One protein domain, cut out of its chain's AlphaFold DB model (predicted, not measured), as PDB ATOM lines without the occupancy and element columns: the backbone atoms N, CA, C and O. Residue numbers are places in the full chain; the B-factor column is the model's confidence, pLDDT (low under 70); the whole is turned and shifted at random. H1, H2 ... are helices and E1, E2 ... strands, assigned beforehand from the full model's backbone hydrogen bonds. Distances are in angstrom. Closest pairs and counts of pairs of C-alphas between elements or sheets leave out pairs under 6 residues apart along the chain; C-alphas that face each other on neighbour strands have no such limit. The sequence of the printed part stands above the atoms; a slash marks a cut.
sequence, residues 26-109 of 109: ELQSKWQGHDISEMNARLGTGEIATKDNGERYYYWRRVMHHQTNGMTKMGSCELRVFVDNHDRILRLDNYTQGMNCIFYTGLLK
ATOM      1  N   GLU A  26      -0.009   8.773  21.992       88.56
ATOM      2  CA  GLU A  26       1.168   8.055  21.496       88.56
ATOM      3  C   GLU A  26       1.873   8.795  20.349       88.56
ATOM      4  O   GLU A  26       3.092   8.960  20.364       88.56
ATOM      5  N   LEU A  27       1.115   9.285  19.359       88.12
ATOM      6  CA  LEU A  27       1.696  10.036  18.246       88.12
ATOM      7  C   LEU A  27       2.248  11.381  18.727       88.12
ATOM      8  O   LEU A  27       3.313  11.809  18.290       88.12
ATOM      9  N   GLN A  28       1.528  12.021  19.648       91.00
ATOM     10  CA  GLN A  28       1.948  13.258  20.287       91.00
ATOM     11  C   GLN A  28       3.282  13.079  21.028       91.00
ATOM     12  O   GLN A  28       4.205  13.851  20.790       91.00
ATOM     13  N   SER A  29       3.418  12.046  21.868       91.69
ATOM     14  CA  SER A  29       4.663  11.780  22.599       91.69
ATOM     15  C   SER A  29       5.814  11.371  21.685       91.69
ATOM     16  O   SER A  29       6.955  11.706  21.970       91.69
ATOM     17  N   LYS A  30       5.523  10.666  20.583       93.75
ATOM     18  CA  LYS A  30       6.539  10.233  19.616       93.75
ATOM     19  C   LYS A  30       7.255  11.412  18.960       93.75
ATOM     20  O   LYS A  30       8.438  11.311  18.681       93.75
ATOM     21  N   TRP A  31       6.530  12.488  18.668       94.56
ATOM     22  CA  TRP A  31       7.068  13.631  17.929       94.56
ATOM     23  C   TRP A  31       7.474  14.799  18.822       94.56
ATOM     24  O   TRP A  31       8.199  15.679  18.372       94.56
ATOM     25  N   GLN A  32       7.034  14.833  20.078       95.00
ATOM     26  CA  GLN A  32       7.414  15.891  21.006       95.00
ATOM     27  C   GLN A  32       8.940  15.937  21.203       95.00
ATOM     28  O   GLN A  32       9.581  14.918  21.438       95.00
ATOM     29  N   GLY A  33       9.527  17.130  21.100       96.44
ATOM     30  CA  GLY A  33      10.968  17.371  21.215       96.44
ATOM     31  C   GLY A  33      11.777  17.114  19.939       96.44
ATOM     32  O   GLY A  33      12.940  17.521  19.871       96.44
ATOM     33  N   HIS A  34      11.185  16.503  18.910       97.31
ATOM     34  CA  HIS A  34      11.846  16.338  17.614       97.31
ATOM     35  C   HIS A  34      11.997  17.675  16.893       97.31
ATOM     36  O   HIS A  34      11.253  18.624  17.144       97.31
ATOM     37  N   ASP A  35      12.981  17.750  16.002       97.12
ATOM     38  CA  ASP A  35      13.162  18.914  15.138       97.12
ATOM     39  C   ASP A  35      12.107  18.914  14.022       97.12
ATOM     40  O   ASP A  35      11.788  17.864  13.453       97.12
ATOM     41  N   ILE A  36      11.563  20.083  13.671       96.50
ATOM     42  CA  ILE A  36      10.566  20.176  12.598       96.50
ATOM     43  C   ILE A  36      11.099  19.684  11.244       96.50
ATOM     44  O   ILE A  36      10.325  19.201  10.412       96.50
ATOM     45  N   SER A  37      12.413  19.757  11.013       96.19
ATOM     46  CA  SER A  37      13.055  19.247   9.797       96.19
ATOM     47  C   SER A  37      12.793  17.756   9.572       96.19
ATOM     48  O   SER A  37      12.563  17.346   8.432       96.19
ATOM     49  N   GLU A  38      12.716  16.953  10.637       95.31
ATOM     50  CA  GLU A  38      12.386  15.526  10.553       95.31
ATOM     51  C   GLU A  38      10.961  15.304  10.037       95.31
ATOM     52  O   GLU A  38      10.697  14.374   9.271       95.31
ATOM     53  N   MET A  39      10.031  16.178  10.427       94.25
ATOM     54  CA  MET A  39       8.655  16.115   9.953       94.25
ATOM     55  C   MET A  39       8.527  16.637   8.520       94.25
ATOM     56  O   MET A  39       7.846  16.012   7.706       94.25
ATOM     57  N   ASN A  40       9.238  17.716   8.181       94.50
ATOM     58  CA  ASN A  40       9.325  18.228   6.812       94.50
ATOM     59  C   ASN A  40       9.880  17.170   5.845       94.50
ATOM     60  O   ASN A  40       9.396  17.052   4.722       94.50
ATOM     61  N   ALA A  41      10.840  16.347   6.278       94.00
ATOM     62  CA  ALA A  41      11.363  15.245   5.470       94.00
ATOM     63  C   ALA A  41      10.301  14.175   5.146       94.00
ATOM     64  O   ALA A  41      10.397  13.507   4.117       94.00
ATOM     65  N   ARG A  42       9.275  14.016   5.995       92.81
ATOM     66  CA  ARG A  42       8.183  13.044   5.796       92.81
ATOM     67  C   ARG A  42       6.975  13.620   5.066       92.81
ATOM     68  O   ARG A  42       6.348  12.919   4.278       92.81
ATOM     69  N   LEU A  43       6.608  14.862   5.373       93.31
ATOM     70  CA  LEU A  43       5.372  15.492   4.900       93.31
ATOM     71  C   LEU A  43       5.592  16.476   3.743       93.31
ATOM     72  O   LEU A  43       4.619  16.945   3.151       93.31
ATOM     73  N   GLY A  44       6.848  16.789   3.420       93.81
ATOM     74  CA  GLY A  44       7.215  17.963   2.637       93.81
ATOM     75  C   GLY A  44       7.261  19.223   3.504       93.81
ATOM     76  O   GLY A  44       6.844  19.213   4.662       93.81
ATOM     77  N   THR A  45       7.765  20.321   2.946       94.50
ATOM     78  CA  THR A  45       7.878  21.604   3.653       94.50
ATOM     79  C   THR A  45       6.503  22.134   4.060       94.50
ATOM     80  O   THR A  45       5.662  22.394   3.201       94.50
ATOM     81  N   GLY A  46       6.281  22.286   5.367       93.31
ATOM     82  CA  GLY A  46       5.081  22.920   5.910       93.31
ATOM     83  C   GLY A  46       5.102  24.441   5.764       93.31
ATOM     84  O   GLY A  46       6.163  25.065   5.729       93.31
ATOM     85  N   GLU A  47       3.920  25.044   5.715       96.56
ATOM     86  CA  GLU A  47       3.760  26.498   5.770       96.56
ATOM     87  C   GLU A  47       3.907  26.990   7.216       96.56
ATOM     88  O   GLU A  47       3.526  26.289   8.150       96.56
ATOM     89  N   ILE A  48       4.448  28.193   7.421       96.44
ATOM     90  CA  ILE A  48       4.696  28.749   8.759       96.44
ATOM     91  C   ILE A  48       3.647  29.807   9.075       96.44
ATOM     92  O   ILE A  48       3.380  30.692   8.264       96.44
ATOM     93  N   ALA A  49       3.097  29.753  10.283       96.75
ATOM     94  CA  ALA A  49       2.217  30.781  10.810       96.75
ATOM     95  C   ALA A  49       2.478  31.038  12.299       96.75
ATOM     96  O   ALA A  49       3.202  30.314  12.989       96.75
ATOM     97  N   THR A  50       1.909  32.128  12.801       96.69
ATOM     98  CA  THR A  50       1.987  32.523  14.208       96.69
ATOM     99  C   THR A  50       0.599  32.931  14.667       96.69
ATOM    100  O   THR A  50      -0.108  33.640  13.956       96.69
ATOM    101  N   LYS A  51       0.184  32.429  15.827       93.88
ATOM    102  CA  LYS A  51      -1.078  32.823  16.459       93.88
ATOM    103  C   LYS A  51      -0.963  34.207  17.094       93.88
ATOM    104  O   LYS A  51       0.128  34.656  17.428       93.88
ATOM    105  N   ASP A  52      -2.109  34.806  17.400       94.81
ATOM    106  CA  ASP A  52      -2.194  36.095  18.101       94.81
ATOM    107  C   ASP A  52      -1.501  36.088  19.476       94.81
ATOM    108  O   ASP A  52      -1.020  37.116  19.941       94.81
ATOM    109  N   ASN A  53      -1.411  34.921  20.125       94.31
ATOM    110  CA  ASN A  53      -0.698  34.740  21.394       94.31
ATOM    111  C   ASN A  53       0.822  34.524  21.236       94.31
ATOM    112  O   ASN A  53       1.492  34.215  22.219       94.31
ATOM    113  N   GLY A  54       1.359  34.641  20.020       95.19
ATOM    114  CA  GLY A  54       2.778  34.463  19.708       95.19
ATOM    115  C   GLY A  54       3.220  33.014  19.485       95.19
ATOM    116  O   GLY A  54       4.382  32.786  19.158       95.19
ATOM    117  N   GLU A  55       2.334  32.020  19.618       95.81
ATOM    118  CA  GLU A  55       2.692  30.625  19.336       95.81
ATOM    119  C   GLU A  55       3.000  30.427  17.843       95.81
ATOM    120  O   GLU A  55       2.127  30.613  16.985       95.81
ATOM    121  N   ARG A  56       4.224  29.989  17.535       97.62
ATOM    122  CA  ARG A  56       4.654  29.614  16.183       97.62
ATOM    123  C   ARG A  56       4.257  28.174  15.873       97.62
ATOM    124  O   ARG A  56       4.372  27.289  16.722       97.62
ATOM    125  N   TYR A  57       3.806  27.934  14.648       97.19
ATOM    126  CA  TYR A  57       3.489  26.591  14.181       97.19
ATOM    127  C   TYR A  57       3.710  26.430  12.680       97.19
ATOM    128  O   TYR A  57       3.559  27.374  11.904       97.19
ATOM    129  N   TYR A  58       4.019  25.200  12.289       97.44
ATOM    130  CA  TYR A  58       4.014  24.754  10.902       97.44
ATOM    131  C   TYR A  58       2.673  24.095  10.601       97.44
ATOM    132  O   TYR A  58       2.084  23.470  11.488       97.44
ATOM    133  N   TYR A  59       2.168  24.215   9.379       95.94
ATOM    134  CA  TYR A  59       0.936  23.553   8.988       95.94
ATOM    135  C   TYR A  59       0.974  22.947   7.592       95.94
ATOM    136  O   TYR A  59       1.646  23.428   6.683       95.94
ATOM    137  N   TRP A  60       0.191  21.879   7.437       95.88
ATOM    138  CA  TRP A  60      -0.067  21.219   6.165       95.88
ATOM    139  C   TRP A  60      -1.567  21.090   5.985       95.88
ATOM    140  O   TRP A  60      -2.237  20.347   6.716       95.88
ATOM    141  N   ARG A  61      -2.107  21.787   4.988       94.06
ATOM    142  CA  ARG A  61      -3.535  21.776   4.694       94.06
ATOM    143  C   ARG A  61      -3.828  20.965   3.442       94.06
ATOM    144  O   ARG A  61      -3.208  21.137   2.400       94.06
ATOM    145  N   ARG A  62      -4.836  20.106   3.533       90.69
ATOM    146  CA  ARG A  62      -5.447  19.430   2.392       90.69
ATOM    147  C   ARG A  62      -6.895  19.857   2.264       90.69
ATOM    148  O   ARG A  62      -7.606  19.964   3.263       90.69
ATOM    149  N   VAL A  63      -7.321  20.063   1.026       90.38
ATOM    150  CA  VAL A  63      -8.705  20.356   0.657       90.38
ATOM    151  C   VAL A  63      -9.152  19.288  -0.330       90.38
ATOM    152  O   VAL A  63      -8.420  18.952  -1.259       90.38
ATOM    153  N   MET A  64     -10.333  18.726  -0.111       84.88
ATOM    154  CA  MET A  64     -10.989  17.823  -1.046       84.88
ATOM    155  C   MET A  64     -12.350  18.382  -1.421       84.88
ATOM    156  O   MET A  64     -13.102  18.879  -0.582       84.88
ATOM    157  N   HIS A  65     -12.678  18.247  -2.697       85.12
ATOM    158  CA  HIS A  65     -14.000  18.532  -3.219       85.12
ATOM    159  C   HIS A  65     -14.676  17.194  -3.483       85.12
ATOM    160  O   HIS A  65     -14.190  16.396  -4.282       85.12
ATOM    161  N   HIS A  66     -15.774  16.929  -2.786       77.44
ATOM    162  CA  HIS A  66     -16.575  15.737  -3.005       77.44
ATOM    163  C   HIS A  66     -17.915  16.136  -3.615       77.44
ATOM    164  O   HIS A  66     -18.632  16.973  -3.065       77.44
ATOM    165  N   GLN A  67     -18.252  15.553  -4.763       76.75
ATOM    166  CA  GLN A  67     -19.568  15.732  -5.361       76.75
ATOM    167  C   GLN A  67     -20.531  14.686  -4.805       76.75
ATOM    168  O   GLN A  67     -20.269  13.487  -4.870       76.75
ATOM    169  N   THR A  68     -21.665  15.136  -4.277       74.12
ATOM    170  CA  THR A  68     -22.757  14.259  -3.843       74.12
ATOM    171  C   THR A  68     -24.076  14.859  -4.311       74.12
ATOM    172  O   THR A  68     -24.386  16.000  -3.971       74.12
ATOM    173  N   ASN A  69     -24.858  14.098  -5.084       77.50
ATOM    174  CA  ASN A  69     -26.173  14.503  -5.601       77.50
ATOM    175  C   ASN A  69     -26.173  15.896  -6.269       77.50
ATOM    176  O   ASN A  69     -27.030  16.727  -5.984       77.50
ATOM    177  N   GLY A  70     -25.174  16.180  -7.113       77.69
ATOM    178  CA  GLY A  70     -25.061  17.455  -7.837       77.69
ATOM    179  C   GLY A  70     -24.565  18.648  -7.008       77.69
ATOM    180  O   GLY A  70     -24.309  19.706  -7.575       77.69
ATOM    181  N   MET A  71     -24.363  18.493  -5.695       72.50
ATOM    182  CA  MET A  71     -23.744  19.513  -4.843       72.50
ATOM    183  C   MET A  71     -22.267  19.202  -4.598       72.50
ATOM    184  O   MET A  71     -21.903  18.071  -4.267       72.50
ATOM    185  N   THR A  72     -21.411  20.222  -4.699       79.19
ATOM    186  CA  THR A  72     -20.001  20.115  -4.303       79.19
ATOM    187  C   THR A  72     -19.878  20.420  -2.815       79.19
ATOM    188  O   THR A  72     -20.079  21.555  -2.388       79.19
ATOM    189  N   LYS A  73     -19.534  19.410  -2.016       80.00
ATOM    190  CA  LYS A  73     -19.130  19.587  -0.621       80.00
ATOM    191  C   LYS A  73     -17.619  19.764  -0.561       80.00
ATOM    192  O   LYS A  73     -16.871  18.963  -1.117       80.00
ATOM    193  N   MET A  74     -17.176  20.811   0.123       83.88
ATOM    194  CA  MET A  74     -15.763  21.032   0.403       83.88
ATOM    195  C   MET A  74     -15.429  20.457   1.778       83.88
ATOM    196  O   MET A  74     -16.097  20.771   2.763       83.88
ATOM    197  N   GLY A  75     -14.399  19.619   1.823       86.19
ATOM    198  CA  GLY A  75     -13.799  19.121   3.047       86.19
ATOM    199  C   GLY A  75     -12.358  19.607   3.172       86.19
ATOM    200  O   GLY A  75     -11.649  19.700   2.172       86.19
ATOM    201  N   SER A  76     -11.891  19.901   4.380       89.25
ATOM    202  CA  SER A  76     -10.476  20.174   4.624       89.25
ATOM    203  C   SER A  76      -9.969  19.554   5.915       89.25
ATOM    204  O   SER A  76     -10.715  19.383   6.877       89.25
ATOM    205  N   CYS A  77      -8.681  19.238   5.916       90.12
ATOM    206  CA  CYS A  77      -7.927  18.746   7.053       90.12
ATOM    207  C   CYS A  77      -6.620  19.529   7.092       90.12
ATOM    208  O   CYS A  77      -5.922  19.626   6.081       90.12
ATOM    209  N   GLU A  78      -6.281  20.043   8.259       92.75
ATOM    210  CA  GLU A  78      -5.035  20.744   8.508       92.75
ATOM    211  C   GLU A  78      -4.341  20.121   9.714       92.75
ATOM    212  O   GLU A  78      -4.939  20.006  10.783       92.75
ATOM    213  N   LEU A  79      -3.090  19.704   9.533       93.94
ATOM    214  CA  LEU A  79      -2.179  19.379  10.627       93.94
ATOM    215  C   LEU A  79      -1.466  20.670  11.022       93.94
ATOM    216  O   LEU A  79      -0.903  21.320  10.147       93.94
ATOM    217  N   ARG A  80      -1.462  21.014  12.311       94.81
ATOM    218  CA  ARG A  80      -0.644  22.093  12.877       94.81
ATOM    219  C   ARG A  80       0.351  21.524  13.867       94.81
ATOM    220  O   ARG A  80      -0.020  20.742  14.736       94.81
ATOM    221  N   VAL A  81       1.592  21.964  13.769       96.00
ATOM    222  CA  VAL A  81       2.697  21.513  14.608       96.00
ATOM    223  C   VAL A  81       3.309  22.732  15.256       96.00
ATOM    224  O   VAL A  81       3.986  23.524  14.607       96.00
ATOM    225  N   PHE A  82       3.006  22.905  16.532       96.44
ATOM    226  CA  PHE A  82       3.511  24.002  17.339       96.44
ATOM    227  C   PHE A  82       4.940  23.711  17.742       96.44
ATOM    228  O   PHE A  82       5.250  22.583  18.135       96.44
ATOM    229  N   VAL A  83       5.776  24.736  17.668       97.88
ATOM    230  CA  VAL A  83       7.207  24.624  17.931       97.88
ATOM    231  C   VAL A  83       7.672  25.656  18.947       97.88
ATOM    232  O   VAL A  83       7.020  26.683  19.150       97.88
ATOM    233  N   ASP A  84       8.799  25.374  19.589       97.06
ATOM    234  CA  ASP A  84       9.511  26.344  20.412       97.06
ATOM    235  C   ASP A  84      10.402  27.276  19.565       97.06
ATOM    236  O   ASP A  84      10.372  27.285  18.331       97.06
ATOM    237  N   ASN A  85      11.214  28.093  20.238       95.50
ATOM    238  CA  ASN A  85      12.118  29.036  19.578       95.50
ATOM    239  C   ASN A  85      13.291  28.368  18.839       95.50
ATOM    240  O   ASN A  85      13.969  29.047  18.073       95.50
ATOM    241  N   HIS A  86      13.515  27.071  19.047       96.62
ATOM    242  CA  HIS A  86      14.545  26.267  18.392       96.62
ATOM    243  C   HIS A  86      13.936  25.288  17.374       96.62
ATOM    244  O   HIS A  86      14.566  24.286  17.046       96.62
ATOM    245  N   ASP A  87      12.704  25.551  16.918       96.12
ATOM    246  CA  ASP A  87      11.949  24.711  15.983       96.12
ATOM    247  C   ASP A  87      11.762  23.252  16.468       96.12
ATOM    248  O   ASP A  87      11.591  22.323  15.671       96.12
ATOM    249  N   ARG A  88      11.731  23.044  17.794       97.50
ATOM    250  CA  ARG A  88      11.399  21.754  18.414       97.50
ATOM    251  C   ARG A  88       9.906  21.617  18.619       97.50
ATOM    252  O   ARG A  88       9.245  22.525  19.116       97.50
ATOM    253  N   ILE A  89       9.377  20.452  18.276       96.81
ATOM    254  CA  ILE A  89       7.947  20.165  18.323       96.81
ATOM    255  C   ILE A  89       7.453  20.145  19.773       96.81
ATOM    256  O   ILE A  89       7.886  19.342  20.596       96.81
ATOM    257  N   LEU A  90       6.478  20.999  20.067       96.00
ATOM    258  CA  LEU A  90       5.781  21.062  21.348       96.00
ATOM    259  C   LEU A  90       4.492  20.251  21.312       96.00
ATOM    260  O   LEU A  90       4.200  19.486  22.234       96.00
ATOM    261  N   ARG A  91       3.697  20.434  20.250       94.31
ATOM    262  CA  ARG A  91       2.422  19.733  20.080       94.31
ATOM    263  C   ARG A  91       1.899  19.682  18.662       94.31
ATOM    264  O   ARG A  91       2.208  20.541  17.844       94.31
ATOM    265  N   LEU A  92       1.061  18.683  18.424       93.31
ATOM    266  CA  LEU A  92       0.380  18.431  17.174       93.31
ATOM    267  C   LEU A  92      -1.122  18.619  17.398       93.31
ATOM    268  O   LEU A  92      -1.754  17.872  18.144       93.31
ATOM    269  N   ASP A  93      -1.701  19.589  16.705       91.12
ATOM    270  CA  ASP A  93      -3.146  19.771  16.625       91.12
ATOM    271  C   ASP A  93      -3.615  19.402  15.215       91.12
ATOM    272  O   ASP A  93      -2.861  19.473  14.241       91.12
ATOM    273  N   ASN A  94      -4.890  19.052  15.076       88.75
ATOM    274  CA  ASN A  94      -5.518  19.014  13.769       88.75
ATOM    275  C   ASN A  94      -6.832  19.786  13.745       88.75
ATOM    276  O   ASN A  94      -7.507  19.986  14.756       88.75
ATOM    277  N   TYR A  95      -7.177  20.221  12.544       86.12
ATOM    278  CA  TYR A  95      -8.387  20.966  12.275       86.12
ATOM    279  C   TYR A  95      -9.083  20.301  11.107       86.12
ATOM    280  O   TYR A  95      -8.530  20.190  10.013       86.12
ATOM    281  N   THR A  96     -10.295  19.820  11.361       85.56
ATOM    282  CA  THR A  96     -11.110  19.145  10.358       85.56
ATOM    283  C   THR A  96     -12.346  19.973  10.058       85.56
ATOM    284  O   THR A  96     -12.989  20.525  10.950       85.56
ATOM    285  N   GLN A  97     -12.693  20.044   8.780       83.38
ATOM    286  CA  GLN A  97     -13.950  20.594   8.300       83.38
ATOM    287  C   GLN A  97     -14.489  19.613   7.271       83.38
ATOM    288  O   GLN A  97     -14.051  19.624   6.130       83.38
ATOM    289  N   GLY A  98     -15.367  18.696   7.676       78.06
ATOM    290  CA  GLY A  98     -15.957  17.713   6.757       78.06
ATOM    291  C   GLY A  98     -14.980  16.695   6.141       78.06
ATOM    292  O   GLY A  98     -15.385  15.961   5.245       78.06
ATOM    293  N   MET A  99     -13.720  16.625   6.597       81.62
ATOM    294  CA  MET A  99     -12.712  15.653   6.149       81.62
ATOM    295  C   MET A  99     -11.794  15.240   7.304       81.62
ATOM    296  O   MET A  99     -11.314  16.096   8.040       81.62
ATOM    297  N   ASN A 100     -11.525  13.941   7.456       80.00
ATOM    298  CA  ASN A 100     -10.644  13.445   8.515       80.00
ATOM    299  C   ASN A 100      -9.152  13.666   8.186       80.00
ATOM    300  O   ASN A 100      -8.757  13.808   7.029       80.00
ATOM    301  N   CYS A 101      -8.312  13.658   9.220       82.75
ATOM    302  CA  CYS A 101      -6.861  13.804   9.091       82.75
ATOM    303  C   CYS A 101      -6.095  12.475   9.118       82.75
ATOM    304  O   CYS A 101      -4.905  12.456   9.428       82.75
ATOM    305  N   ILE A 102      -6.752  11.356   8.782       83.19
ATOM    306  CA  ILE A 102      -6.155  10.016   8.918       83.19
ATOM    307  C   ILE A 102      -4.900   9.835   8.057       83.19
ATOM    308  O   ILE A 102      -3.991   9.097   8.430       83.19
ATOM    309  N   PHE A 103      -4.825  10.557   6.936       83.56
ATOM    310  CA  PHE A 103      -3.664  10.570   6.052       83.56
ATOM    311  C   PHE A 103      -2.381  10.983   6.790       83.56
ATOM    312  O   PHE A 103      -1.373  10.289   6.692       83.56
ATOM    313  N   TYR A 104      -2.427  12.056   7.589       85.19
ATOM    314  CA  TYR A 104      -1.263  12.503   8.360       85.19
ATOM    315  C   TYR A 104      -0.895  11.512   9.459       85.19
ATOM    316  O   TYR A 104       0.284  11.245   9.664       85.19
ATOM    317  N   THR A 105      -1.883  10.891  10.108       83.19
ATOM    318  CA  THR A 105      -1.620   9.812  11.067       83.19
ATOM    319  C   THR A 105      -0.864   8.655  10.409       83.19
ATOM    320  O   THR A 105       0.023   8.084  11.030       83.19
ATOM    321  N   GLY A 106      -1.183   8.315   9.156       84.44
ATOM    322  CA  GLY A 106      -0.468   7.286   8.395       84.44
ATOM    323  C   GLY A 106       0.987   7.651   8.089       84.44
ATOM    324  O   GLY A 106       1.862   6.810   8.257       84.44
ATOM    325  N   LEU A 107       1.257   8.898   7.693       87.12
ATOM    326  CA  LEU A 107       2.614   9.364   7.364       87.12
ATOM    327  C   LEU A 107       3.519   9.562   8.593       87.12
ATOM    328  O   LEU A 107       4.746   9.508   8.485       87.12
ATOM    329  N   LEU A 108       2.920   9.815   9.757       86.19
ATOM    330  CA  LEU A 108       3.637  10.101  11.002       86.19
ATOM    331  C   LEU A 108       3.816   8.879  11.917       86.19
ATOM    332  O   LEU A 108       4.536   8.975  12.923       86.19
ATOM    333  N   LYS A 109       3.196   7.741  11.579       82.25
ATOM    334  CA  LYS A 109       3.469   6.442  12.211       82.25
ATOM    335  C   LYS A 109       4.905   5.971  11.977       82.25
ATOM    336  O   LYS A 109       5.374   5.219  12.853       82.25
TER     337      LYS A 109
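What this domain is: This is residues 26 to 109 of the 109 residues of an uncharacterized protein of Bartonella apis (UniProt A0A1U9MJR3). A long, twisted four-stranded sheet has three short helices, H1, H2 and H3, over one face and no named helix on the other. The hairpin of E2 and E3 makes the long axis, and its tip around Asn 69 sticks out beyond E4 as a narrow two-stranded arm, while E1 pairs with the other end of E2. The printed part has 84 residues, with named elements in the order H1, H2, E1, E2, E3, E4, H3; the class is mixed, and the sheet, in the order E1, E2, E3, E4, is antiparallel throughout. The whole is only just compact, close to loose, with a radius of gyration of the C-alphas of 14.3 A, and elongated, spanning 48 by 31 by 21 A.

Where its parts are: The longest strands are E2, residues 56 to 68, 37.3 A from first to last C-alpha, and E3, residues 71 to 83, 38.8 A. C-alpha 68 is at (-22.757, 14.259, -3.843). E4, residues 89 to 97, is 24.1 A long, and E1, residues 47 to 50, 10.5 A. H1 is residues 26 to 31, 8.9 A, beginning at C-alpha 26 (1.168, 8.055, 21.496). H2 is residues 36 to 43, 10.4 A, and H3 is residues 102 to 108, 10.0 A, ending at C-alpha 108 (3.637, 10.101, 11.002).

How they stand to each other: The strands form a meander, each the antiparallel neighbour of the one before, and each neighbour pair is a hairpin. Between E2 and E3, N 62 and O 77 are within hydrogen-bond range at 2.8 A, and N 68 and O 71 at 2.9 A. E3 and E4 have N 78 and O 95 at 2.9 A. E1 and E2, with directions 119 degrees apart, have N 49 and O 57 at 2.9 A. The edge strands E1 and E4 are apart. The three helices are on the same face. H3 is over E3 and along the strands, at 25 degrees on the local plane; the closest C-alphas are those of Leu 79 and Tyr 104, 7.3 A. H1 is over E4 and slantwise to the strands, at 52 degrees on the local plane; the closest C-alphas are those of Gln 28 and Leu 92, 6.2 A. H2, at a height over the sheet of 7.3 A, is over none of the strands, but only just: 2 of its 8 C-alphas fall on E3. H2 and H3 touch, with C-alphas of Arg 42 and Leu 107 closest at 6.9 A, at a steep tilt of 54 degrees, opposite ways. H1 and H3 are close but not clearly touching, with C-alphas of Leu 27 and Leu 108 closest at 7.5 A. Every O i to N i+4 pair is within hydrogen-bond range in H1 and H3, and 3 of 4 in H2.

The domain as a whole: The C-alphas farthest apart are those of Asn 69 and His 86, 48.7 A. The printed part has no cut, and the links are tight. The mean pLDDT of the printed part is 90.4, and no printed residue is under 70.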